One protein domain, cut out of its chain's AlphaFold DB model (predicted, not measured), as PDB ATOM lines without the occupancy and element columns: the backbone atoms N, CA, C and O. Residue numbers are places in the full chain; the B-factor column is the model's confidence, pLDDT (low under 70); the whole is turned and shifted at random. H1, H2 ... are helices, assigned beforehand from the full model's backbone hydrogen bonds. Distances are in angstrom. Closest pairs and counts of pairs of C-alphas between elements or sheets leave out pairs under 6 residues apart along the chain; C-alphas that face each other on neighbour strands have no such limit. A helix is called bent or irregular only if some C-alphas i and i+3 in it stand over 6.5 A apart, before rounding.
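AT A GLANCE: This is residues 10 to 189 of the 193 residues of the protein "Tyrosinase_Cu-bd domain-containing protein" of Porphyra umbilicalis (UniProt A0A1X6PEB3). What is the shape? H2 runs through the middle of a helical body, with H3 folded back along it, H5b and H6 packed across it, and H1 on H3 and H6. Long loops, residues 83 to 110 and 115 to 138, run outside, with small H4 between them. What is it made of? The 180 printed residues have six named helices, H1 to H6 in order, and no named strand: all helix, compact, radius of gyration of the C-alphas 17.3 A, spans 50 by 45 by 36 A.

HOW THE PARTS SIT: What meets the first helices? H1, residues 10 to 16, touches H6, residues 168 to 187, closest at C-alphas 11 and 182, 4.6 A. H2, residues 22 to 40, and H3, residues 63 to 82, form a hairpin, a shallow tilt of 28 degrees, closest at C-alphas 36 and 68, 6.6 A. H6 touches H2 about perpendicular, 88 degrees, closest at C-alphas 28 and 174, 4.2 A. Is any helix bent? H5, residues 139 to 163, one helix by its hydrogen bonds, is bent, C-alphas 149 and 152 being 7.5 A apart; arm H5a, to 149, is irregular, C-alphas 144 and 147 being 6.7 A apart. Arm H5b, from 152, touches H2, closest at C-alphas 157 and 35, 5.3 A. Are O i to N i+4 pairs within hydrogen-bond range? Every one is in H1, H5b and H6, but 11 of 15 in H2, 11 of 16 in H3 and 4 of 7 in H5a.

IN THESE COORDINATES: Where does H1 begin? C-alpha 10 is at (184.425, 180.727, 160.844). Which helices are long? H2 is 27.4 A, H3 27.1 A and H6 28.5 A, ending at C-alpha 187 (176.423, 176.753, 155.009). Where is H4? Residues 111 to 114, apart from H3.

THE WHOLE: Is it cut? The printed part has no cut. Which links are long? H2 to H3, H3 to H4 and H4 to H5. Where is confidence low? Residues 43 to 48 and 124 to 133 are under 70.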
ATOM      1  N   GLY A  10     185.613 180.658 161.698       88.12
ATOM      2  CA  GLY A  10     184.425 180.727 160.844       88.12
ATOM      3  C   GLY A  10     183.181 181.245 161.569       88.12
ATOM      4  O   GLY A  10     182.493 182.108 161.028       88.12
ATOM      5  N   THR A  11     182.928 180.767 162.794       91.50
ATOM      6  CA  THR A  11     181.825 181.229 163.652       91.50
ATOM      7  C   THR A  11     182.010 182.692 164.027       91.50
ATOM      8  O   THR A  11     181.089 183.486 163.856       91.50
ATOM      9  N   ILE A  12     183.210 183.071 164.482       91.25
ATOM     10  CA  ILE A  12     183.492 184.453 164.895       91.25
ATOM     11  C   ILE A  12     183.353 185.417 163.718       91.25
ATOM     12  O   ILE A  12     182.701 186.447 163.841       91.25
ATOM     13  N   ASN A  13     183.887 185.063 162.548       89.94
ATOM     14  CA  ASN A  13     183.736 185.886 161.352       89.94
ATOM     15  C   ASN A  13     182.264 186.042 160.952       89.94
ATOM     16  O   ASN A  13     181.857 187.139 160.580       89.94
ATOM     17  N   ALA A  14     181.466 184.972 161.043       91.31
ATOM     18  CA  ALA A  14     180.036 185.038 160.765       91.31
ATOM     19  C   ALA A  14     179.307 185.962 161.753       91.31
ATOM     20  O   ALA A  14     178.542 186.806 161.299       91.31
ATOM     21  N   LEU A  15     179.609 185.873 163.055       92.69
ATOM     22  CA  LEU A  15     179.071 186.764 164.092       92.69
ATOM     23  C   LEU A  15     179.430 188.232 163.822       92.69
ATOM     24  O   LEU A  15     178.565 189.099 163.854       92.69
ATOM     25  N   VAL A  16     180.701 188.512 163.531       90.88
ATOM     26  CA  VAL A  16     181.209 189.870 163.279       90.88
ATOM     27  C   VAL A  16     180.597 190.486 162.020       90.88
ATOM     28  O   VAL A  16     180.366 191.691 161.975       90.88
ATOM     29  N   SER A  17     180.331 189.668 160.999       87.69
ATOM     30  CA  SER A  17     179.698 190.108 159.748       87.69
ATOM     31  C   SER A  17     178.167 190.095 159.772       87.69
ATOM     32  O   SER A  17     177.549 190.466 158.775       87.69
ATOM     33  N   ALA A  18     177.549 189.618 160.854       85.31
ATOM     34  CA  ALA A  18     176.101 189.512 160.935       85.31
ATOM     35  C   ALA A  18     175.468 190.908 160.971       85.31
ATOM     36  O   ALA A  18     175.907 191.796 161.705       85.31
ATOM     37  N   SER A  19     174.398 191.095 160.200       74.56
ATOM     38  CA  SER A  19     173.523 192.256 160.347       74.56
ATOM     39  C   SER A  19     172.797 192.169 161.691       74.56
ATOM     40  O   SER A  19     172.226 191.123 162.001       74.56
ATOM     41  N   GLY A  20     172.779 193.249 162.471       83.62
ATOM     42  CA  GLY A  20     172.098 193.267 163.763       83.62
ATOM     43  C   GLY A  20     172.433 194.493 164.606       83.62
ATOM     44  O   GLY A  20     173.195 195.370 164.184       83.62
ATOM     45  N   SER A  21     171.855 194.546 165.807       89.12
ATOM     46  CA  SER A  21     172.147 195.599 166.780       89.12
ATOM     47  C   SER A  21     173.590 195.488 167.303       89.12
ATOM     48  O   SER A  21     174.212 194.417 167.252       89.12
ATOM     49  N   TYR A  22     174.161 196.596 167.776       89.94
ATOM     50  CA  TYR A  22     175.414 196.556 168.531       89.94
ATOM     51  C   TYR A  22     175.194 195.849 169.868       89.94
ATOM     52  O   TYR A  22     176.032 195.038 170.248       89.94
ATOM     53  N   ALA A  23     174.060 196.084 170.531       91.44
ATOM     54  CA  ALA A  23     173.706 195.453 171.801       91.44
ATOM     55  C   ALA A  23     173.752 193.918 171.741       91.44
ATOM     56  O   ALA A  23     174.353 193.282 172.607       91.44
ATOM     57  N   ASP A  24     173.168 193.329 170.697       91.38
ATOM     58  CA  ASP A  24     173.166 191.884 170.462       91.38
ATOM     59  C   ASP A  24     174.580 191.348 170.258       91.38
ATOM     60  O   ASP A  24     175.006 190.402 170.923       91.38
ATOM     61  N   PHE A  25     175.335 191.998 169.369       93.00
ATOM     62  CA  PHE A  25     176.721 191.638 169.115       93.00
ATOM     63  C   PHE A  25     177.570 191.740 170.385       93.00
ATOM     64  O   PHE A  25     178.291 190.800 170.698       93.00
ATOM     65  N   ALA A  26     177.481 192.855 171.112       92.88
ATOM     66  CA  ALA A  26     178.261 193.111 172.314       92.88
ATOM     67  C   ALA A  26     177.915 192.095 173.403       92.88
ATOM     68  O   ALA A  26     178.815 191.525 174.009       92.88
ATOM     69  N   ASN A  27     176.628 191.791 173.599       92.56
ATOM     70  CA  ASN A  27     176.200 190.746 174.519       92.56
ATOM     71  C   ASN A  27     176.809 189.381 174.165       92.56
ATOM     72  O   ASN A  27     177.341 188.676 175.022       92.56
ATOM     73  N   THR A  28     176.742 189.019 172.890       94.81
ATOM     74  CA  THR A  28     177.201 187.719 172.411       94.81
ATOM     75  C   THR A  28     178.718 187.591 172.428       94.81
ATOM     76  O   THR A  28     179.251 186.567 172.862       94.81
ATOM     77  N   TRP A  29     179.425 188.633 171.995       94.94
ATOM     78  CA  TRP A  29     180.879 188.691 172.041       94.94
ATOM     79  C   TRP A  29     181.394 188.688 173.481       94.94
ATOM     80  O   TRP A  29     182.373 188.004 173.763       94.94
ATOM     81  N   GLU A  30     180.696 189.353 174.404       93.12
ATOM     82  CA  GLU A  30     181.035 189.336 175.826       93.12
ATOM     83  C   GLU A  30     181.048 187.900 176.380       93.12
ATOM     84  O   GLU A  30     181.979 187.497 177.065       93.12
ATOM     85  N   ILE A  31     180.081 187.065 176.007       93.00
ATOM     86  CA  ILE A  31     180.084 185.650 176.409       93.00
ATOM     87  C   ILE A  31     181.187 184.856 175.692       93.00
ATOM     88  O   ILE A  31     181.841 184.009 176.303       93.00
ATOM     89  N   ALA A  32     181.428 185.126 174.408       92.38
ATOM     90  CA  ALA A  32     182.443 184.419 173.630       92.38
ATOM     91  C   ALA A  32     183.879 184.710 174.109       92.38
ATOM     92  O   ALA A  32     184.693 183.784 174.194       92.38
ATOM     93  N   HIS A  33     184.189 185.964 174.456       91.62
ATOM     94  CA  HIS A  33     185.514 186.371 174.940       91.62
ATOM     95  C   HIS A  33     185.829 185.837 176.349       91.62
ATOM     96  O   HIS A  33     186.997 185.769 176.729       91.62
ATOM     97  N   GLY A  34     184.814 185.365 177.080       89.69
ATOM     98  CA  GLY A  34     184.982 184.629 178.330       89.69
ATOM     99  C   GLY A  34     185.757 183.315 178.183       89.69
ATOM    100  O   GLY A  34     186.359 182.835 179.141       89.69
ATOM    101  N   ALA A  35     185.808 182.710 176.991       87.69
ATOM    102  CA  ALA A  35     186.525 181.446 176.800       87.69
ATOM    103  C   ALA A  35     188.046 181.558 177.086       87.69
ATOM    104  O   ALA A  35     188.578 180.707 177.801       87.69
ATOM    105  N   PRO A  36     188.767 182.589 176.607       88.19
ATOM    106  CA  PRO A  36     190.129 182.885 177.055       88.19
ATOM    107  C   PRO A  36     190.302 183.038 178.574       88.19
ATOM    108  O   PRO A  36     191.279 182.519 179.112       88.19
ATOM    109  N   HIS A  37     189.350 183.673 179.273       90.94
ATOM    110  CA  HIS A  37     189.373 183.789 180.739       90.94
ATOM    111  C   HIS A  37     189.348 182.414 181.421       90.94
ATOM    112  O   HIS A  37     190.138 182.139 182.321       90.94
ATOM    113  N   VAL A  38     188.500 181.506 180.932       87.12
ATOM    114  CA  VAL A  38     188.427 180.105 181.386       87.12
ATOM    115  C   VAL A  38     189.726 179.355 181.114       87.12
ATOM    116  O   VAL A  38     190.203 178.605 181.965       87.12
ATOM    117  N   ALA A  39     190.272 179.523 179.912       84.75
ATOM    118  CA  ALA A  39     191.427 178.774 179.447       84.75
ATOM    119  C   ALA A  39     192.708 179.149 180.196       84.75
ATOM    120  O   ALA A  39     193.406 178.265 180.686       84.75
ATOM    121  N   ILE A  40     192.999 180.447 180.300       86.69
ATOM    122  CA  ILE A  40     194.203 180.952 180.972       86.69
ATOM    123  C   ILE A  40     194.028 180.880 182.488       86.69
ATOM    124  O   ILE A  40     194.933 180.447 183.193       86.69
ATOM    125  N   GLY A  41     192.832 181.198 182.989       84.00
ATOM    126  CA  GLY A  41     192.492 181.131 184.412       84.00
ATOM    127  C   GLY A  41     192.385 179.711 184.968       84.00
ATOM    128  O   GLY A  41     191.966 179.534 186.108       84.00
ATOM    129  N   GLY A  42     192.726 178.683 184.185       76.00
ATOM    130  CA  GLY A  42     192.787 177.308 184.667       76.00
ATOM    131  C   GLY A  42     191.438 176.776 185.142       76.00
ATOM    132  O   GLY A  42     191.389 175.958 186.047       76.00
ATOM    133  N   ALA A  43     190.319 177.190 184.546       64.25
ATOM    134  CA  ALA A  43     188.983 176.811 185.017       64.25
ATOM    135  C   ALA A  43     188.639 175.320 184.848       64.25
ATOM    136  O   ALA A  43     187.608 174.842 185.333       64.25
ATOM    137  N   LEU A  44     189.461 174.568 184.116       66.88
ATOM    138  CA  LEU A  44     189.399 173.105 184.080       66.88
ATOM    139  C   LEU A  44     190.015 172.456 185.328       66.88
ATOM    140  O   LEU A  44     189.807 171.265 185.553       66.88
ATOM    141  N   LEU A  45     190.742 173.227 186.135       63.22
ATOM    142  CA  LEU A  45     191.204 172.830 187.455       63.22
ATOM    143  C   LEU A  45     190.035 172.980 188.437       63.22
ATOM    144  O   LEU A  45     189.299 173.964 188.418       63.22
ATOM    145  N   THR A  46     189.824 171.965 189.270       63.47
ATOM    146  CA  THR A  46     188.754 171.941 190.283       63.47
ATOM    147  C   THR A  46     189.153 172.639 191.583       63.47
ATOM    148  O   THR A  46     188.309 172.883 192.440       63.47
ATOM    149  N   SER A  47     190.433 172.968 191.730       57.66
ATOM    150  CA  SER A  47     191.011 173.740 192.827       57.66
ATOM    151  C   SER A  47     192.154 174.568 192.241       57.66
ATOM    152  O   SER A  47     192.923 174.038 191.441       57.66
ATOM    153  N   ASN A  48     192.247 175.850 192.605       67.00
ATOM    154  CA  ASN A  48     193.233 176.829 192.109       67.00
ATOM    155  C   ASN A  48     192.915 177.435 190.732       67.00
ATOM    156  O   ASN A  48     193.662 177.263 189.769       67.00
ATOM    157  N   PHE A  49     191.813 178.187 190.655       79.00
ATOM    158  CA  PHE A  49     191.617 179.124 189.550       79.00
ATOM    159  C   PHE A  49     192.723 180.184 189.575       79.00
ATOM    160  O   PHE A  49     193.023 180.733 190.634       79.00
ATOM    161  N   GLY A  50     193.323 180.451 188.420       84.88
ATOM    162  CA  GLY A  50     194.231 181.578 188.236       84.88
ATOM    163  C   GLY A  50     193.467 182.890 188.058       84.88
ATOM    164  O   GLY A  50     192.266 182.888 187.767       84.88
ATOM    165  N   ASP A  51     194.188 184.003 188.169       88.38
ATOM    166  CA  ASP A  51     193.636 185.365 188.176       88.38
ATOM    167  C   ASP A  51     192.705 185.643 186.990       88.38
ATOM    168  O   ASP A  51     191.660 186.267 187.151       88.38
ATOM    169  N   MET A  52     193.012 185.091 185.810       89.56
ATOM    170  CA  MET A  52     192.215 185.269 184.594       89.56
ATOM    171  C   MET A  52     190.777 184.737 184.665       89.56
ATOM    172  O   MET A  52     189.978 185.120 183.811       89.56
ATOM    173  N   PHE A  53     190.410 183.887 185.630       88.12
ATOM    174  CA  PHE A  53     189.071 183.288 185.664       88.12
ATOM    175  C   PHE A  53     187.979 184.255 186.139       88.12
ATOM    176  O   PHE A  53     186.912 184.321 185.529       88.12
ATOM    177  N   LEU A  54     188.223 184.993 187.225       83.62
ATOM    178  CA  LEU A  54     187.234 185.897 187.816       83.62
ATOM    179  C   LEU A  54     187.416 187.311 187.272       83.62
ATOM    180  O   LEU A  54     188.511 187.857 187.334       83.62
ATOM    181  N   VAL A  55     186.333 187.950 186.817       85.00
ATOM    182  CA  VAL A  55     186.377 189.308 186.230       85.00
ATOM    183  C   VAL A  55     187.086 190.312 187.141       85.00
ATOM    184  O   VAL A  55     187.953 191.044 186.677       85.00
ATOM    185  N   ALA A  56     186.780 190.301 188.441       86.12
ATOM    186  CA  ALA A  56     187.366 191.226 189.413       86.12
ATOM    187  C   ALA A  56     188.881 191.037 189.640       86.12
ATOM    188  O   ALA A  56     189.530 191.951 190.138       86.12
ATOM    189  N   GLN A  57     189.432 189.867 189.308       89.38
ATOM    190  CA  GLN A  57     190.846 189.525 189.521       89.38
ATOM    191  C   GLN A  57     191.635 189.466 188.214       89.38
ATOM    192  O   GLN A  57     192.837 189.702 188.220       89.38
ATOM    193  N   SER A  58     190.959 189.215 187.091       90.94
ATOM    194  CA  SER A  58     191.589 189.028 185.787       90.94
ATOM    195  C   SER A  58     192.560 190.132 185.359       90.94
ATOM    196  O   SER A  58     193.590 189.771 184.794       90.94
ATOM    197  N   PRO A  59     192.369 191.429 185.694       93.38
ATOM    198  CA  PRO A  59     193.355 192.462 185.373       93.38
ATOM    199  C   PRO A  59     194.725 192.313 186.058       93.38
ATOM    200  O   PRO A  59     195.656 193.016 185.672       93.38
ATOM    201  N   ASN A  60     194.872 191.435 187.059       93.31
ATOM    202  CA  ASN A  60     196.158 191.154 187.705       93.31
ATOM    203  C   ASN A  60     197.111 190.337 186.810       93.31
ATOM    204  O   ASN A  60     198.321 190.352 187.036       93.31
ATOM    205  N   ASP A  61     196.592 189.662 185.780       92.88
ATOM    206  CA  ASP A  61     197.385 188.924 184.795       92.88
ATOM    207  C   ASP A  61     197.596 189.780 183.524       92.88
ATOM    208  O   ASP A  61     196.620 190.204 182.899       92.88
ATOM    209  N   PRO A  62     198.842 190.014 183.061       92.12
ATOM    210  CA  PRO A  62     199.114 190.753 181.823       92.12
ATOM    211  C   PRO A  62     198.396 190.215 180.572       92.12
ATOM    212  O   PRO A  62     198.143 190.974 179.626       92.12
ATOM    213  N   ALA A  63     198.047 188.924 180.543       90.94
ATOM    214  CA  ALA A  63     197.284 188.319 179.455       90.94
ATOM    215  C   ALA A  63     195.896 188.958 179.277       90.94
ATOM    216  O   ALA A  63     195.391 188.996 178.149       90.94
ATOM    217  N   PHE A  64     195.318 189.521 180.343       93.62
ATOM    218  CA  PHE A  64     194.075 190.288 180.304       93.62
ATOM    219  C   PHE A  64     194.129 191.385 179.242       93.62
ATOM    220  O   PHE A  64     193.296 191.435 178.336       93.62
ATOM    221  N   PHE A  65     195.158 192.229 179.298       92.88
ATOM    222  CA  PHE A  65     195.269 193.392 178.423       92.88
ATOM    223  C   PHE A  65     195.626 192.992 176.990       92.88
ATOM    224  O   PHE A  65     194.998 193.461 176.041       92.88
ATOM    225  N   ILE A  66     196.621 192.117 176.822       85.31
ATOM    226  CA  ILE A  66     197.224 191.849 175.506       85.31
ATOM    227  C   ILE A  66     196.489 190.738 174.754       85.31
ATOM    228  O   ILE A  66     196.191 190.883 173.570       85.31
ATOM    229  N   ALA A  67     196.216 189.607 175.405       82.69
ATOM    230  CA  ALA A  67     195.651 188.445 174.722       82.69
ATOM    231  C   ALA A  67     194.125 188.535 174.614       82.69
ATOM    232  O   ALA A  67     193.560 188.151 173.588       82.69
ATOM    233  N   VAL A  68     193.463 189.049 175.654       89.44
ATOM    234  CA  VAL A  68     192.000 189.043 175.735       89.44
ATOM    235  C   VAL A  68     191.405 190.367 175.264       89.44
ATOM    236  O   VAL A  68     190.747 190.400 174.221       89.44
ATOM    237  N   HIS A  69     191.673 191.474 175.956       94.44
ATOM    238  CA  HIS A  69     190.982 192.737 175.687       94.44
ATOM    239  C   HIS A  69     191.474 193.468 174.432       94.44
ATOM    240  O   HIS A  69     190.643 194.009 173.703       94.44
ATOM    241  N   ALA A  70     192.765 193.406 174.079       91.69
ATOM    242  CA  ALA A  70     193.220 193.926 172.783       91.69
ATOM    243  C   ALA A  70     192.642 193.127 171.598       91.69
ATOM    244  O   ALA A  70     192.373 193.689 170.535       91.69
ATOM    245  N   ASN A  71     192.397 191.820 171.761       89.12
ATOM    246  CA  ASN A  71     191.694 191.035 170.745       89.12
ATOM    247  C   ASN A  71     190.192 191.366 170.694       89.12
ATOM    248  O   ASN A  71     189.618 191.404 169.606       89.12
ATOM    249  N   THR A  72     189.557 191.645 171.833       92.62
ATOM    250  CA  THR A  72     188.173 192.145 171.876       92.62
ATOM    251  C   THR A  72     188.041 193.480 171.146       92.62
ATOM    252  O   THR A  72     187.170 193.608 170.283       92.62
ATOM    253  N   ASP A  73     188.941 194.435 171.389       92.19
ATOM    254  CA  ASP A  73     188.922 195.723 170.686       92.19
ATOM    255  C   ASP A  73     189.214 195.564 169.184       92.19
ATOM    256  O   ASP A  73     188.521 196.127 168.335       92.19
ATOM    257  N   ARG A  74     190.143 194.674 168.816       89.75
ATOM    258  CA  ARG A  74     190.354 194.272 167.418       89.75
ATOM    259  C   ARG A  74     189.070 193.740 166.769       89.75
ATOM    260  O   ARG A  74     188.788 194.060 165.615       89.75
ATOM    261  N   VAL A  75     188.318 192.878 167.449       90.38
ATOM    262  CA  VAL A  75     187.089 192.274 166.906       90.38
ATOM    263  C   VAL A  75     186.006 193.333 166.710       90.38
ATOM    264  O   VAL A  75     185.347 193.342 165.666       90.38
ATOM    265  N   TRP A  76     185.890 194.279 167.643       89.69
ATOM    266  CA  TRP A  76     185.062 195.469 167.471       89.69
ATOM    267  C   TRP A  76     185.489 196.291 166.245       89.69
ATOM    268  O   TRP A  76     184.667 196.563 165.368       89.69
ATOM    269  N   TRP A  77     186.782 196.580 166.102       88.88
ATOM    270  CA  TRP A  77     187.344 197.303 164.957       88.88
ATOM    271  C   TRP A  77     187.057 196.624 163.606       88.88
ATOM    272  O   TRP A  77     186.819 197.303 162.598       88.88
ATOM    273  N   VAL A  78     187.050 195.283 163.560       89.00
ATOM    274  CA  VAL A  78     186.640 194.521 162.367       89.00
ATOM    275  C   VAL A  78     185.137 194.669 162.129       89.00
ATOM    276  O   VAL A  78     184.733 194.918 160.992       89.00
ATOM    277  N   ARG A  79     184.305 194.572 163.174       89.06
ATOM    278  CA  ARG A  79     182.851 194.750 163.047       89.06
ATOM    279  C   ARG A  79     182.496 196.127 162.511       89.06
ATOM    280  O   ARG A  79     181.688 196.199 161.596       89.06
ATOM    281  N   GLN A  80     183.105 197.198 163.016       88.69
ATOM    282  CA  GLN A  80     182.854 198.566 162.541       88.69
ATOM    283  C   GLN A  80     183.034 198.710 161.022       88.69
ATOM    284  O   GLN A  80     182.334 199.490 160.380       88.69
ATOM    285  N   ARG A  81     183.958 197.937 160.437       86.88
ATOM    286  CA  ARG A  81     184.205 197.893 158.985       86.88
ATOM    287  C   ARG A  81     183.238 196.983 158.237       86.88
ATOM    288  O   ARG A  81     182.978 197.226 157.065       86.88
ATOM    289  N   ALA A  82     182.729 195.942 158.889       85.06
ATOM    290  CA  ALA A  82     181.804 194.982 158.296       85.06
ATOM    291  C   ALA A  82     180.332 195.427 158.374       85.06
ATOM    292  O   ALA A  82     179.559 195.106 157.477       85.06
ATOM    293  N   SER A  83     179.938 196.160 159.421       79.62
ATOM    294  CA  SER A  83     178.542 196.520 159.707       79.62
ATOM    295  C   SER A  83     178.003 197.663 158.844       79.62
ATOM    296  O   SER A  83     176.795 197.880 158.811       79.62
ATOM    297  N   GLY A  84     178.879 198.445 158.205       76.25
ATOM    298  CA  GLY A  84     178.503 199.684 157.512       76.25
ATOM    299  C   GLY A  84     178.105 200.838 158.446       76.25
ATOM    300  O   GLY A  84     177.885 201.949 157.973       76.25
ATOM    301  N   ASN A  85     178.061 200.608 159.764       83.62
ATOM    302  CA  ASN A  85     177.842 201.627 160.787       83.62
ATOM    303  C   ASN A  85     178.893 201.478 161.896       83.62
ATOM    304  O   ASN A  85     178.731 200.694 162.836       83.62
ATOM    305  N   ALA A  86     179.977 202.244 161.773       84.69
ATOM    306  CA  ALA A  86     181.095 202.229 162.715       84.69
ATOM    307  C   ALA A  86     180.767 202.871 164.077       84.69
ATOM    308  O   ALA A  86     181.507 202.674 165.036       84.69
ATOM    309  N   GLN A  87     179.669 203.625 164.166       88.94
ATOM    310  CA  GLN A  87     179.255 204.377 165.357       88.94
ATOM    311  C   GLN A  87     178.010 203.766 166.012       88.94
ATOM    312  O   GLN A  87     177.328 204.414 166.801       88.94
ATOM    313  N   GLN A  88     177.666 202.527 165.648       88.75
ATOM    314  CA  GLN A  88     176.493 201.865 166.193       88.75
ATOM    315  C   GLN A  88     176.674 201.633 167.695       88.75
ATOM    316  O   GLN A  88     177.545 200.875 168.110       88.75
ATOM    317  N   TYR A  89     175.808 202.260 168.482       92.00
ATOM    318  CA  TYR A  89     175.712 202.082 169.921       92.00
ATOM    319  C   TYR A  89     174.241 202.181 170.315       92.00
ATOM    320  O   TYR A  89     173.694 203.265 170.505       92.00
ATOM    321  N   ASP A  90     173.586 201.027 170.326       91.00
ATOM    322  CA  ASP A  90     172.178 200.846 170.658       91.00
ATOM    323  C   ASP A  90     172.034 199.914 171.872       91.00
ATOM    324  O   ASP A  90     173.015 199.379 172.396       91.00
ATOM    325  N   GLY A  91     170.799 199.748 172.348       89.81
ATOM    326  CA  GLY A  91     170.467 198.877 173.473       89.81
ATOM    327  C   GLY A  91     169.932 199.618 174.693       89.81
ATOM    328  O   GLY A  91     169.558 200.789 174.641       89.81
ATOM    329  N   GLN A  92     169.863 198.885 175.801       90.56
ATOM    330  CA  GLN A  92     169.286 199.336 177.061       90.56
ATOM    331  C   GLN A  92     170.285 199.097 178.193       90.56
ATOM    332  O   GLN A  92     170.880 198.024 178.286       90.56
ATOM    333  N   HIS A  93     170.433 200.070 179.084       84.62
ATOM    334  CA  HIS A  93     171.186 199.930 180.325       84.62
ATOM    335  C   HIS A  93     170.331 200.428 181.488       84.62
ATOM    336  O   HIS A  93     169.914 201.584 181.502       84.62
ATOM    337  N   GLN A  94     170.046 199.546 182.452       85.62
ATOM    338  CA  GLN A  94     169.203 199.850 183.621       85.62
ATOM    339  C   GLN A  94     167.837 200.464 183.242       85.62
ATOM    340  O   GLN A  94     167.373 201.418 183.856       85.62
ATOM    341  N   GLY A  95     167.204 199.933 182.189       87.62
ATOM    342  CA  GLY A  95     165.896 200.399 181.709       87.62
ATOM    343  C   GLY A  95     165.917 201.703 180.901       87.62
ATOM    344  O   GLY A  95     164.852 202.175 180.512       87.62
ATOM    345  N   ARG A  96     167.097 202.279 180.627       93.56
ATOM    346  CA  ARG A  96     167.263 203.472 179.789       93.56
ATOM    347  C   ARG A  96     167.975 203.140 178.483       93.56
ATOM    348  O   ARG A  96     169.003 202.458 178.492       93.56
ATOM    349  N   THR A  97     167.480 203.701 177.377       94.75
ATOM    350  CA  THR A  97     168.147 203.587 176.079       94.75
ATOM    351  C   THR A  97     169.510 204.261 176.166       94.75
ATOM    352  O   THR A  97     169.612 205.417 176.591       94.75
ATOM    353  N   VAL A  98     170.555 203.528 175.792       94.19
ATOM    354  CA  VAL A  98     171.925 204.052 175.808       94.19
ATOM    355  C   VAL A  98     172.120 205.099 174.713       94.19
ATOM    356  O   VAL A  98     171.416 205.098 173.702       94.19
ATOM    357  N   SER A  99     173.074 206.004 174.912       94.31
ATOM    358  CA  SER A  99     173.400 207.063 173.956       94.31
ATOM    359  C   SER A  99     174.905 207.214 173.790       94.31
ATOM    360  O   SER A  99     175.660 207.106 174.751       94.31
ATOM    361  N   ALA A 100     175.350 207.568 172.582       94.38
ATOM    362  CA  ALA A 100     176.748 207.915 172.332       94.38
ATOM    363  C   ALA A 100     177.218 209.126 173.172       94.38
ATOM    364  O   ALA A 100     178.409 209.282 173.428       94.38
ATOM    365  N   SER A 101     176.291 209.967 173.644       94.94
ATOM    366  CA  SER A 101     176.577 211.081 174.558       94.94
ATOM    367  C   SER A 101     176.698 210.674 176.032       94.94
ATOM    368  O   SER A 101     177.038 211.521 176.863       94.94
ATOM    369  N   ASP A 102     176.434 209.410 176.380       94.62
ATOM    370  CA  ASP A 102     176.579 208.922 177.750       94.62
ATOM    371  C   ASP A 102     178.033 209.081 178.214       94.62
ATOM    372  O   ASP A 102     178.979 208.783 177.476       94.62
ATOM    373  N   ARG A 103     178.230 209.571 179.446       94.88
ATOM    374  CA  ARG A 103     179.572 209.785 180.005       94.88
ATOM    375  C   ARG A 103     180.096 208.525 180.677       94.88
ATOM    376  O   ARG A 103     179.456 207.969 181.565       94.88
ATOM    377  N   MET A 104     181.319 208.148 180.330       92.94
ATOM    378  CA  MET A 104     182.080 207.125 181.034       92.94
ATOM    379  C   MET A 104     182.788 207.775 182.224       92.94
ATOM    380  O   MET A 104     183.809 208.448 182.061       92.94
ATOM    381  N   SER A 105     182.230 207.596 183.422       90.25
ATOM    382  CA  SER A 105     182.669 208.275 184.652       90.25
ATOM    383  C   SER A 105     184.165 208.118 184.935       90.25
ATOM    384  O   SER A 105     184.821 209.102 185.260       90.25
ATOM    385  N   ALA A 106     184.716 206.920 184.728       90.25
ATOM    386  CA  ALA A 106     186.132 206.626 184.958       90.25
ATOM    387  C   ALA A 106     187.093 207.414 184.046       90.25
ATOM    388  O   ALA A 106     188.239 207.642 184.416       90.25
ATOM    389  N   PHE A 107     186.634 207.843 182.864       90.50
ATOM    390  CA  PHE A 107     187.472 208.509 181.859       90.50
ATOM    391  C   PHE A 107     187.126 209.988 181.663       90.50
ATOM    392  O   PHE A 107     187.856 210.709 180.985       90.50
ATOM    393  N   GLY A 108     185.987 210.450 182.187       93.88
ATOM    394  CA  GLY A 108     185.484 211.804 181.945       93.88
ATOM    395  C   GLY A 108     185.111 212.085 180.481       93.88
ATOM    396  O   GLY A 108     184.876 213.244 180.131       93.88
ATOM    397  N   ARG A 109     185.030 211.053 179.632       95.19
ATOM    398  CA  ARG A 109     184.742 211.114 178.188       95.19
ATOM    399  C   ARG A 109     183.341 210.600 177.865       95.19
ATOM    400  O   ARG A 109     182.691 210.009 178.727       95.19
ATOM    401  N   THR A 110     182.870 210.841 176.648       95.69
ATOM    402  CA  THR A 110     181.613 210.273 176.134       95.69
ATOM    403  C   THR A 110     181.867 208.955 175.411       95.69
ATOM    404  O   THR A 110     182.984 208.712 174.958       95.69
ATOM    405  N   VAL A 111     180.847 208.107 175.265       93.88
ATOM    406  CA  VAL A 111     180.956 206.883 174.445       93.88
ATOM    407  C   VAL A 111     181.350 207.212 172.999       93.88
ATOM    408  O   VAL A 111     182.147 206.493 172.411       93.88
ATOM    409  N   ALA A 112     180.876 208.326 172.440       94.38
ATOM    410  CA  ALA A 112     181.235 208.765 171.092       94.38
ATOM    411  C   ALA A 112     182.754 208.922 170.895       94.38
ATOM    412  O   ALA A 112     183.262 208.636 169.809       94.38
ATOM    413  N   ASP A 113     183.484 209.306 171.948       92.50
ATOM    414  CA  ASP A 113     184.942 209.456 171.913       92.50
ATOM    415  C   ASP A 113     185.677 208.114 171.707       92.50
ATOM    416  O   ASP A 113     186.866 208.115 171.391       92.50
ATOM    417  N   THR A 114     185.005 206.965 171.871       90.88
ATOM    418  CA  THR A 114     185.613 205.628 171.718       90.88
ATOM    419  C   THR A 114     185.401 205.010 170.341       90.88
ATOM    420  O   THR A 114     186.075 204.040 169.997       90.88
ATOM    421  N   PHE A 115     184.503 205.557 169.514       90.62
ATOM    422  CA  PHE A 115     184.203 204.971 168.203       90.62
ATOM    423  C   PHE A 115     185.371 205.054 167.222       90.62
ATOM    424  O   PHE A 115     185.463 204.239 166.305       90.62
ATOM    425  N   SER A 116     186.253 206.037 167.389       85.81
ATOM    426  CA  SER A 116     187.431 206.208 166.550       85.81
ATOM    427  C   SER A 116     188.592 206.711 167.391       85.81
ATOM    428  O   SER A 116     188.575 207.844 167.865       85.81
ATOM    429  N   ILE A 117     189.611 205.867 167.550       84.19
ATOM    430  CA  ILE A 117     190.856 206.210 168.238       84.19
ATOM    431  C   ILE A 117     191.942 206.347 167.157       84.19
ATOM    432  O   ILE A 117     192.465 205.332 166.693       84.19
ATOM    433  N   PRO A 118     192.288 207.572 166.708       82.00
ATOM    434  CA  PRO A 118     193.079 207.778 165.487       82.00
ATOM    435  C   PRO A 118     194.494 207.192 165.537       82.00
ATOM    436  O   PRO A 118     195.077 206.881 164.503       82.00
ATOM    437  N   CYS A 119     195.060 207.062 166.736       86.44
ATOM    438  CA  CYS A 119     196.412 206.563 166.959       86.44
ATOM    439  C   CYS A 119     196.496 205.036 167.107       86.44
ATOM    440  O   CYS A 119     197.591 204.514 167.314       86.44
ATOM    441  N   VAL A 120     195.374 204.313 167.001       84.62
ATOM    442  CA  VAL A 120     195.324 202.855 167.153       84.62
ATOM    443  C   VAL A 120     194.919 202.207 165.834       84.62
ATOM    444  O   VAL A 120     193.879 202.501 165.247       84.62
ATOM    445  N   GLY A 121     195.756 201.282 165.370       82.94
ATOM    446  CA  GLY A 121     195.496 200.470 164.191       82.94
ATOM    447  C   GLY A 121     195.682 198.995 164.508       82.94
ATOM    448  O   GLY A 121     196.653 198.604 165.152       82.94
ATOM    449  N   TYR A 122     194.773 198.163 164.007       85.50
ATOM    450  CA  TYR A 122     194.912 196.717 164.078       85.50
ATOM    451  C   TYR A 122     195.465 196.187 162.761       85.50
ATOM    452  O   TYR A 122     194.939 196.470 161.686       85.50
ATOM    453  N   GLY A 123     196.522 195.375 162.840       76.06
ATOM    454  CA  GLY A 123     196.984 194.618 161.678       76.06
ATOM    455  C   GLY A 123     195.894 193.658 161.178       76.06
ATOM    456  O   GLY A 123     194.932 193.386 161.896       76.06
ATOM    457  N   PRO A 124     196.047 193.026 160.003       64.56
ATOM    458  CA  PRO A 124     195.091 192.029 159.498       64.56
ATOM    459  C   PRO A 124     194.958 190.795 160.409       64.56
ATOM    460  O   PRO A 124     194.084 189.957 160.207       64.56
ATOM    461  N   GLY A 125     195.762 190.711 161.475       58.50
ATOM    462  CA  GLY A 125     195.928 189.533 162.312       58.50
ATOM    463  C   GLY A 125     196.768 188.522 161.564       58.50
ATOM    464  O   GLY A 125     196.841 188.536 160.332       58.50
ATOM    465  N   ARG A 126     197.424 187.621 162.290       52.81
ATOM    466  CA  ARG A 126     198.009 186.460 161.633       52.81
ATOM    467  C   ARG A 126     196.833 185.601 161.191       52.81
ATOM    468  O   ARG A 126     196.294 184.834 161.982       52.81
ATOM    469  N   ALA A 127     196.386 185.786 159.951       48.38
ATOM    470  CA  ALA A 127     195.469 184.857 159.327       48.38
ATOM    471  C   ALA A 127     196.147 183.492 159.425       48.38
ATOM    472  O   ALA A 127     197.125 183.223 158.722       48.38
ATOM    473  N   VAL A 128     195.663 182.627 160.319       46.84
ATOM    474  CA  VAL A 128     195.867 181.199 160.126       46.84
ATOM    475  C   VAL A 128     195.281 180.978 158.743       46.84
ATOM    476  O   VAL A 128     194.084 181.178 158.562       46.84
ATOM    477  N   ARG A 129     196.135 180.746 157.734       42.38
ATOM    478  CA  ARG A 129     195.723 180.538 156.343       42.38
ATOM    479  C   ARG A 129     194.842 179.294 156.309       42.38
ATOM    480  O   ARG A 129     195.277 178.217 155.927       42.38
ATOM    481  N   THR A 130     193.577 179.430 156.666       47.31
ATOM    482  CA  THR A 130     192.531 178.515 156.258       47.31
ATOM    483  C   THR A 130     191.983 179.081 154.956       47.31
ATOM    484  O   THR A 130     190.829 179.472 154.852       47.31
ATOM    485  N   SER A 131     192.833 179.110 153.922       46.81
ATOM    486  CA  SER A 131     192.370 179.146 152.528       46.81
ATOM    487  C   SER A 131     191.552 177.892 152.177       46.81
ATOM    488  O   SER A 131     190.985 177.794 151.092       46.81
ATOM    489  N   ARG A 132     191.466 176.931 153.106       58.12
ATOM    490  CA  ARG A 132     190.594 175.767 153.046       58.12
ATOM    491  C   ARG A 132     189.141 176.210 153.191       58.12
ATOM    492  O   ARG A 132     188.641 176.387 154.297       58.12
ATOM    493  N   ARG A 133     188.461 176.352 152.055       68.50
ATOM    494  CA  ARG A 133     187.005 176.212 152.017       68.50
ATOM    495  C   ARG A 133     186.678 174.768 152.387       68.50
ATOM    496  O   ARG A 133     187.192 173.840 151.767       68.50
ATOM    497  N   PHE A 134     185.862 174.592 153.413       82.50
ATOM    498  CA  PHE A 134     185.332 173.291 153.795       82.50
ATOM    499  C   PHE A 134     184.110 172.952 152.942       82.50
ATOM    500  O   PHE A 134     183.529 173.816 152.277       82.50
ATOM    501  N   ALA A 135     183.709 171.682 152.970       82.69
ATOM    502  CA  ALA A 135     182.479 171.255 152.327       82.69
ATOM    503  C   ALA A 135     181.294 172.042 152.906       82.69
ATOM    504  O   ALA A 135     181.042 172.005 154.113       82.69
ATOM    505  N   ARG A 136     180.565 172.743 152.033       89.25
ATOM    506  CA  ARG A 136     179.308 173.397 152.401       89.25
ATOM    507  C   ARG A 136     178.318 172.345 152.882       89.25
ATOM    508  O   ARG A 136     178.249 171.247 152.327       89.25
ATOM    509  N   ARG A 137     177.530 172.684 153.896       90.81
ATOM    510  CA  ARG A 137     176.454 171.821 154.393       90.81
ATOM    511  C   ARG A 137     175.105 172.428 154.047       90.81
ATOM    512  O   ARG A 137     174.922 173.638 154.139       90.81
ATOM    513  N   ALA A 138     174.147 171.580 153.678       94.06
ATOM    514  CA  ALA A 138     172.758 172.007 153.572       94.06
ATOM    515  C   ALA A 138     172.302 172.596 154.917       94.06
ATOM    516  O   ALA A 138     172.649 172.058 155.972       94.06
ATOM    517  N   ARG A 139     171.504 173.670 154.896       95.06
ATOM    518  CA  ARG A 139     171.064 174.366 156.119       95.06
ATOM    519  C   ARG A 139     170.395 173.425 157.127       95.06
ATOM    520  O   ARG A 139     170.712 173.488 158.307       95.06
ATOM    521  N   ALA A 140     169.558 172.494 156.665       94.31
ATOM    522  CA  ALA A 140     168.910 171.491 157.520       94.31
ATOM    523  C   ALA A 140     169.899 170.540 158.228       94.31
ATOM    524  O   ALA A 140     169.605 169.997 159.292       94.31
ATOM    525  N   VAL A 141     171.077 170.308 157.642       93.81
ATOM    526  CA  VAL A 141     172.165 169.571 158.302       93.81
ATOM    527  C   VAL A 141     172.891 170.499 159.269       93.81
ATOM    528  O   VAL A 141     173.056 170.136 160.429       93.81
ATOM    529  N   ALA A 142     173.261 171.704 158.824       94.12
ATOM    530  CA  ALA A 142     173.972 172.696 159.632       94.12
ATOM    531  C   ALA A 142     173.242 173.016 160.949       94.12
ATOM    532  O   ALA A 142     173.873 173.000 162.000       94.12
ATOM    533  N   LEU A 143     171.917 173.199 160.911       95.12
ATOM    534  CA  LEU A 143     171.075 173.436 162.094       95.12
ATOM    535  C   LEU A 143     171.190 172.335 163.159       95.12
ATOM    536  O   LEU A 143     171.051 172.618 164.343       95.12
ATOM    537  N   ARG A 144     171.457 171.089 162.750       93.50
ATOM    538  CA  ARG A 144     171.613 169.951 163.665       93.50
ATOM    539  C   ARG A 144     173.039 169.821 164.189       93.50
ATOM    540  O   ARG A 144     173.237 169.560 165.369       93.50
ATOM    541  N   VAL A 145     174.035 169.991 163.319       93.75
ATOM    542  CA  VAL A 145     175.434 169.683 163.661       93.75
ATOM    543  C   VAL A 145     176.183 170.853 164.302       93.75
ATOM    544  O   VAL A 145     177.098 170.612 165.082       93.75
ATOM    545  N   ALA A 146     175.814 172.108 164.011       93.50
ATOM    546  CA  ALA A 146     176.542 173.270 164.530       93.50
ATOM    547  C   ALA A 146     176.459 173.391 166.062       93.50
ATOM    548  O   ALA A 146     177.512 173.534 166.686       93.50
ATOM    549  N   PRO A 147     175.269 173.281 166.696       93.75
ATOM    550  CA  PRO A 147     175.172 173.360 168.153       93.75
ATOM    551  C   PRO A 147     175.926 172.224 168.849       93.75
ATOM    552  O   PRO A 147     176.609 172.458 169.842       93.75
ATOM    553  N   ALA A 148     175.869 171.009 168.293       91.75
ATOM    554  CA  ALA A 148     176.588 169.854 168.828       91.75
ATOM    555  C   ALA A 148     178.112 170.050 168.767       91.75
ATOM    556  O   ALA A 148     178.798 169.832 169.763       91.75
ATOM    557  N   ALA A 149     178.635 170.535 167.637       90.19
ATOM    558  CA  ALA A 149     180.060 170.832 167.481       90.19
ATOM    559  C   ALA A 149     180.542 171.963 168.412       90.19
ATOM    560  O   ALA A 149     181.706 171.988 168.804       90.19
ATOM    561  N   ARG A 150     179.651 172.894 168.783       93.25
ATOM    562  CA  ARG A 150     179.943 174.000 169.709       93.25
ATOM    563  C   ARG A 150     179.725 173.679 171.181       93.25
ATOM    564  O   ARG A 150     180.171 174.461 172.018       93.25
ATOM    565  N   ALA A 151     179.070 172.570 171.521       92.12
ATOM    566  CA  ALA A 151     178.685 172.267 172.898       92.12
ATOM    567  C   ALA A 151     179.848 172.352 173.914       92.12
ATOM    568  O   ALA A 151     179.638 172.933 174.981       92.12
ATOM    569  N   PRO A 152     181.083 171.893 173.605       89.31
ATOM    570  CA  PRO A 152     182.213 172.053 174.523       89.31
ATOM    571  C   PRO A 152     182.595 173.520 174.778       89.31
ATOM    572  O   PRO A 152     182.801 173.912 175.925       89.31
ATOM    573  N   ALA A 153     182.637 174.352 173.729       90.00
ATOM    574  CA  ALA A 153     182.922 175.783 173.859       90.00
ATOM    575  C   ALA A 153     181.807 176.509 174.629       90.00
ATOM    576  O   ALA A 153     182.091 177.296 175.533       90.00
ATOM    577  N   ALA A 154     180.546 176.186 174.330       92.19
ATOM    578  CA  ALA A 154     179.387 176.739 175.023       92.19
ATOM    579  C   ALA A 154     179.416 176.421 176.526       92.19
ATOM    580  O   ALA A 154     179.164 177.301 177.345       92.19
ATOM    581  N   ALA A 155     179.794 175.196 176.906       89.31
ATOM    582  CA  ALA A 155     179.912 174.810 178.311       89.31
ATOM    583  C   ALA A 155     180.976 175.633 179.058       89.31
ATOM    584  O   ALA A 155     180.742 176.060 180.189       89.31
ATOM    585  N   LEU A 156     182.129 175.893 178.433       87.81
ATOM    586  CA  LEU A 156     183.180 176.735 179.016       87.81
ATOM    587  C   LEU A 156     182.703 178.181 179.193       87.81
ATOM    588  O   LEU A 156     182.823 178.739 180.283       87.81
ATOM    589  N   GLN A 157     182.097 178.753 178.154       91.00
ATOM    590  CA  GLN A 157     181.551 180.111 178.175       91.00
ATOM    591  C   GLN A 157     180.482 180.280 179.262       91.00
ATOM    592  O   GLN A 157     180.551 181.229 180.040       91.00
ATOM    593  N   SER A 158     179.538 179.340 179.378       89.50
ATOM    594  CA  SER A 158     178.488 179.392 180.404       89.50
ATOM    595  C   SER A 158     179.043 179.286 181.825       89.50
ATOM    596  O   SER A 158     178.541 179.952 182.727       89.50
ATOM    597  N   ARG A 159     180.108 178.501 182.050       86.94
ATOM    598  CA  ARG A 159     180.762 178.423 183.369       86.94
ATOM    599  C   ARG A 159     181.344 179.769 183.794       86.94
ATOM    600  O   ARG A 159     181.120 180.187 184.926       86.94
ATOM    601  N   TRP A 160     182.060 180.449 182.899       88.38
ATOM    602  CA  TRP A 160     182.597 181.783 183.184       88.38
ATOM    603  C   TRP A 160     181.504 182.830 183.327       88.38
ATOM    604  O   TRP A 160     181.542 183.623 184.263       88.38
ATOM    605  N   ALA A 161     180.498 182.801 182.455       90.94
ATOM    606  CA  ALA A 161     179.389 183.740 182.507       90.94
ATOM    607  C   ALA A 161     178.617 183.618 183.831       90.94
ATOM    608  O   ALA A 161     178.336 184.627 184.474       90.94
ATOM    609  N   ALA A 162     178.349 182.392 184.291       89.69
ATOM    610  CA  ALA A 162     177.726 182.154 185.591       89.69
ATOM    611  C   ALA A 162     178.605 182.647 186.752       89.69
ATOM    612  O   ALA A 162     178.116 183.370 187.618       89.69
ATOM    613  N   ALA A 163     179.905 182.325 186.744       86.44
ATOM    614  CA  ALA A 163     180.851 182.798 187.761       86.44
ATOM    615  C   ALA A 163     180.998 184.331 187.776       86.44
ATOM    616  O   ALA A 163     181.296 184.919 188.812       86.44
ATOM    617  N   SER A 164     180.749 184.973 186.635       86.69
ATOM    618  CA  SER A 164     180.824 186.423 186.446       86.69
ATOM    619  C   SER A 164     179.478 187.136 186.648       86.69
ATOM    620  O   SER A 164     179.383 188.338 186.412       86.69
ATOM    621  N   GLY A 165     178.425 186.422 187.072       89.75
ATOM    622  CA  GLY A 165     177.125 187.006 187.423       89.75
ATOM    623  C   GLY A 165     176.186 187.305 186.247       89.75
ATOM    624  O   GLY A 165     175.226 188.059 186.401       89.75
ATOM    625  N   PHE A 166     176.425 186.734 185.065       90.75
ATOM    626  CA  PHE A 166     175.534 186.897 183.914       90.75
ATOM    627  C   PHE A 166     174.259 186.065 184.092       90.75
ATOM    628  O   PHE A 166     174.330 184.881 184.427       90.75
ATOM    629  N   SER A 167     173.093 186.648 183.792       93.06
ATOM    630  CA  SER A 167     171.815 185.934 183.891       93.06
ATOM    631  C   SER A 167     171.722 184.769 182.896       93.06
ATOM    632  O   SER A 167     172.354 184.781 181.834       93.06
ATOM    633  N   ALA A 168     170.912 183.761 183.223       93.94
ATOM    634  CA  ALA A 168     170.709 182.600 182.359       93.94
ATOM    635  C   ALA A 168     170.092 182.995 181.006       93.94
ATOM    636  O   ALA A 168     170.467 182.448 179.969       93.94
ATOM    637  N   GLU A 169     169.204 183.989 180.994       93.69
ATOM    638  CA  GLU A 169     168.573 184.518 179.781       93.69
ATOM    639  C   GLU A 169     169.613 185.165 178.868       93.69
ATOM    640  O   GLU A 169     169.659 184.878 177.670       93.69
ATOM    641  N   ARG A 170     170.498 185.989 179.444       92.19
ATOM    642  CA  ARG A 170     171.587 186.650 178.719       92.19
ATOM    643  C   ARG A 170     172.530 185.625 178.086       92.19
ATOM    644  O   ARG A 170     172.900 185.763 176.918       92.19
ATOM    645  N   GLN A 171     172.871 184.575 178.836       94.25
ATOM    646  CA  GLN A 171     173.680 183.457 178.346       94.25
ATOM    647  C   GLN A 171     172.978 182.701 177.209       94.25
ATOM    648  O   GLN A 171     173.592 182.436 176.177       94.25
ATOM    649  N   ALA A 172     171.689 182.383 177.359       94.75
ATOM    650  CA  ALA A 172     170.918 181.661 176.350       94.75
ATOM    651  C   ALA A 172     170.811 182.443 175.031       94.75
ATOM    652  O   ALA A 172     171.003 181.870 173.957       94.75
ATOM    653  N   GLN A 173     170.575 183.757 175.107       94.12
ATOM    654  CA  GLN A 173     170.550 184.642 173.938       94.12
ATOM    655  C   GLN A 173     171.892 184.636 173.196       94.12
ATOM    656  O   GLN A 173     171.923 184.433 171.980       94.12
ATOM    657  N   ALA A 174     173.003 184.778 173.923       94.88
ATOM    658  CA  ALA A 174     174.338 184.739 173.333       94.88
ATOM    659  C   ALA A 174     174.642 183.385 172.670       94.88
ATOM    660  O   ALA A 174     175.130 183.328 171.537       94.88
ATOM    661  N   GLN A 175     174.298 182.276 173.334       95.75
ATOM    662  CA  GLN A 175     174.511 180.943 172.771       95.75
ATOM    663  C   GLN A 175     173.668 180.696 171.518       95.75
ATOM    664  O   GLN A 175     174.159 180.084 170.566       95.75
ATOM    665  N   ALA A 176     172.435 181.205 171.474       95.31
ATOM    666  CA  ALA A 176     171.595 181.139 170.283       95.31
ATOM    667  C   ALA A 176     172.220 181.902 169.102       95.31
ATOM    668  O   ALA A 176     172.281 181.364 167.994       95.31
ATOM    669  N   GLN A 177     172.750 183.107 169.334       95.75
ATOM    670  CA  GLN A 177     173.399 183.903 168.286       95.75
ATOM    671  C   GLN A 177     174.692 183.261 167.776       95.75
ATOM    672  O   GLN A 177     174.907 183.187 166.566       95.75
ATOM    673  N   LEU A 178     175.526 182.716 168.663       95.69
ATOM    674  CA  LEU A 178     176.731 181.999 168.240       95.69
ATOM    675  C   LEU A 178     176.398 180.695 167.493       95.69
ATOM    676  O   LEU A 178     177.080 180.342 166.529       95.69
ATOM    677  N   ASN A 179     175.327 179.992 167.879       96.19
ATOM    678  CA  ASN A 179     174.842 178.824 167.142       96.19
ATOM    679  C   ASN A 179     174.367 179.213 165.738       96.19
ATOM    680  O   ASN A 179     174.728 178.541 164.771       96.19
ATOM    681  N   ALA A 180     173.623 180.312 165.605       95.62
ATOM    682  CA  ALA A 180     173.220 180.841 164.305       95.62
ATOM    683  C   ALA A 180     174.440 181.213 163.445       95.62
ATOM    684  O   ALA A 180     174.528 180.795 162.290       95.62
ATOM    685  N   ALA A 181     175.437 181.893 164.020       95.38
ATOM    686  CA  ALA A 181     176.681 182.228 163.328       95.38
ATOM    687  C   ALA A 181     177.439 180.976 162.843       95.38
ATOM    688  O   ALA A 181     177.952 180.941 161.722       95.38
ATOM    689  N   ALA A 182     177.467 179.908 163.641       95.12
ATOM    690  CA  ALA A 182     178.092 178.644 163.255       95.12
ATOM    691  C   ALA A 182     177.330 177.914 162.140       95.12
ATOM    692  O   ALA A 182     177.949 177.319 161.252       95.12
ATOM    693  N   VAL A 183     175.995 177.993 162.142       96.19
ATOM    694  CA  VAL A 183     175.154 177.506 161.039       96.19
ATOM    695  C   VAL A 183     175.496 178.247 159.747       96.19
ATOM    696  O   VAL A 183     175.755 177.590 158.735       96.19
ATOM    697  N   GLU A 184     175.573 179.580 159.774       94.94
ATOM    698  CA  GLU A 184     175.977 180.366 158.599       94.94
ATOM    699  C   GLU A 184     177.370 179.972 158.110       94.94
ATOM    700  O   GLU A 184     177.581 179.742 156.915       94.94
ATOM    701  N   ALA A 185     178.321 179.820 159.032       92.38
ATOM    702  CA  ALA A 185     179.682 179.439 158.694       92.38
ATOM    703  C   ALA A 185     179.742 178.056 158.016       92.38
ATOM    704  O   ALA A 185     180.466 177.890 157.031       92.38
ATOM    705  N   LEU A 186     178.951 177.076 158.461       93.19
ATOM    706  CA  LEU A 186     178.853 175.756 157.819       93.19
ATOM    707  C   LEU A 186     178.191 175.801 156.441       93.19
ATOM    708  O   LEU A 186     178.667 175.154 155.502       93.19
ATOM    709  N   VAL A 187     177.112 176.571 156.296       93.38
ATOM    710  CA  VAL A 187     176.423 176.753 155.009       93.38
ATOM    711  C   VAL A 187     177.366 177.390 153.983       93.38
ATOM    712  O   VAL A 187     177.392 176.998 152.816       93.38
ATOM    713  N   GLN A 188     178.213 178.316 154.427       90.75
ATOM    714  CA  GLN A 188     179.183 179.008 153.579       90.75
ATOM    715  C   GLN A 188     180.478 178.209 153.336       90.75
ATOM    716  O   GLN A 188     181.283 178.611 152.491       90.75
ATOM    717  N   GLY A 189     180.684 177.077 154.024       89.12
ATOM    718  CA  GLY A 189     181.913 176.276 153.934       89.12
ATOM    719  C   GLY A 189     183.114 176.939 154.620       89.12
ATOM    720  O   GLY A 189     184.252 176.786 154.180       89.12
TER     721      GLY A 189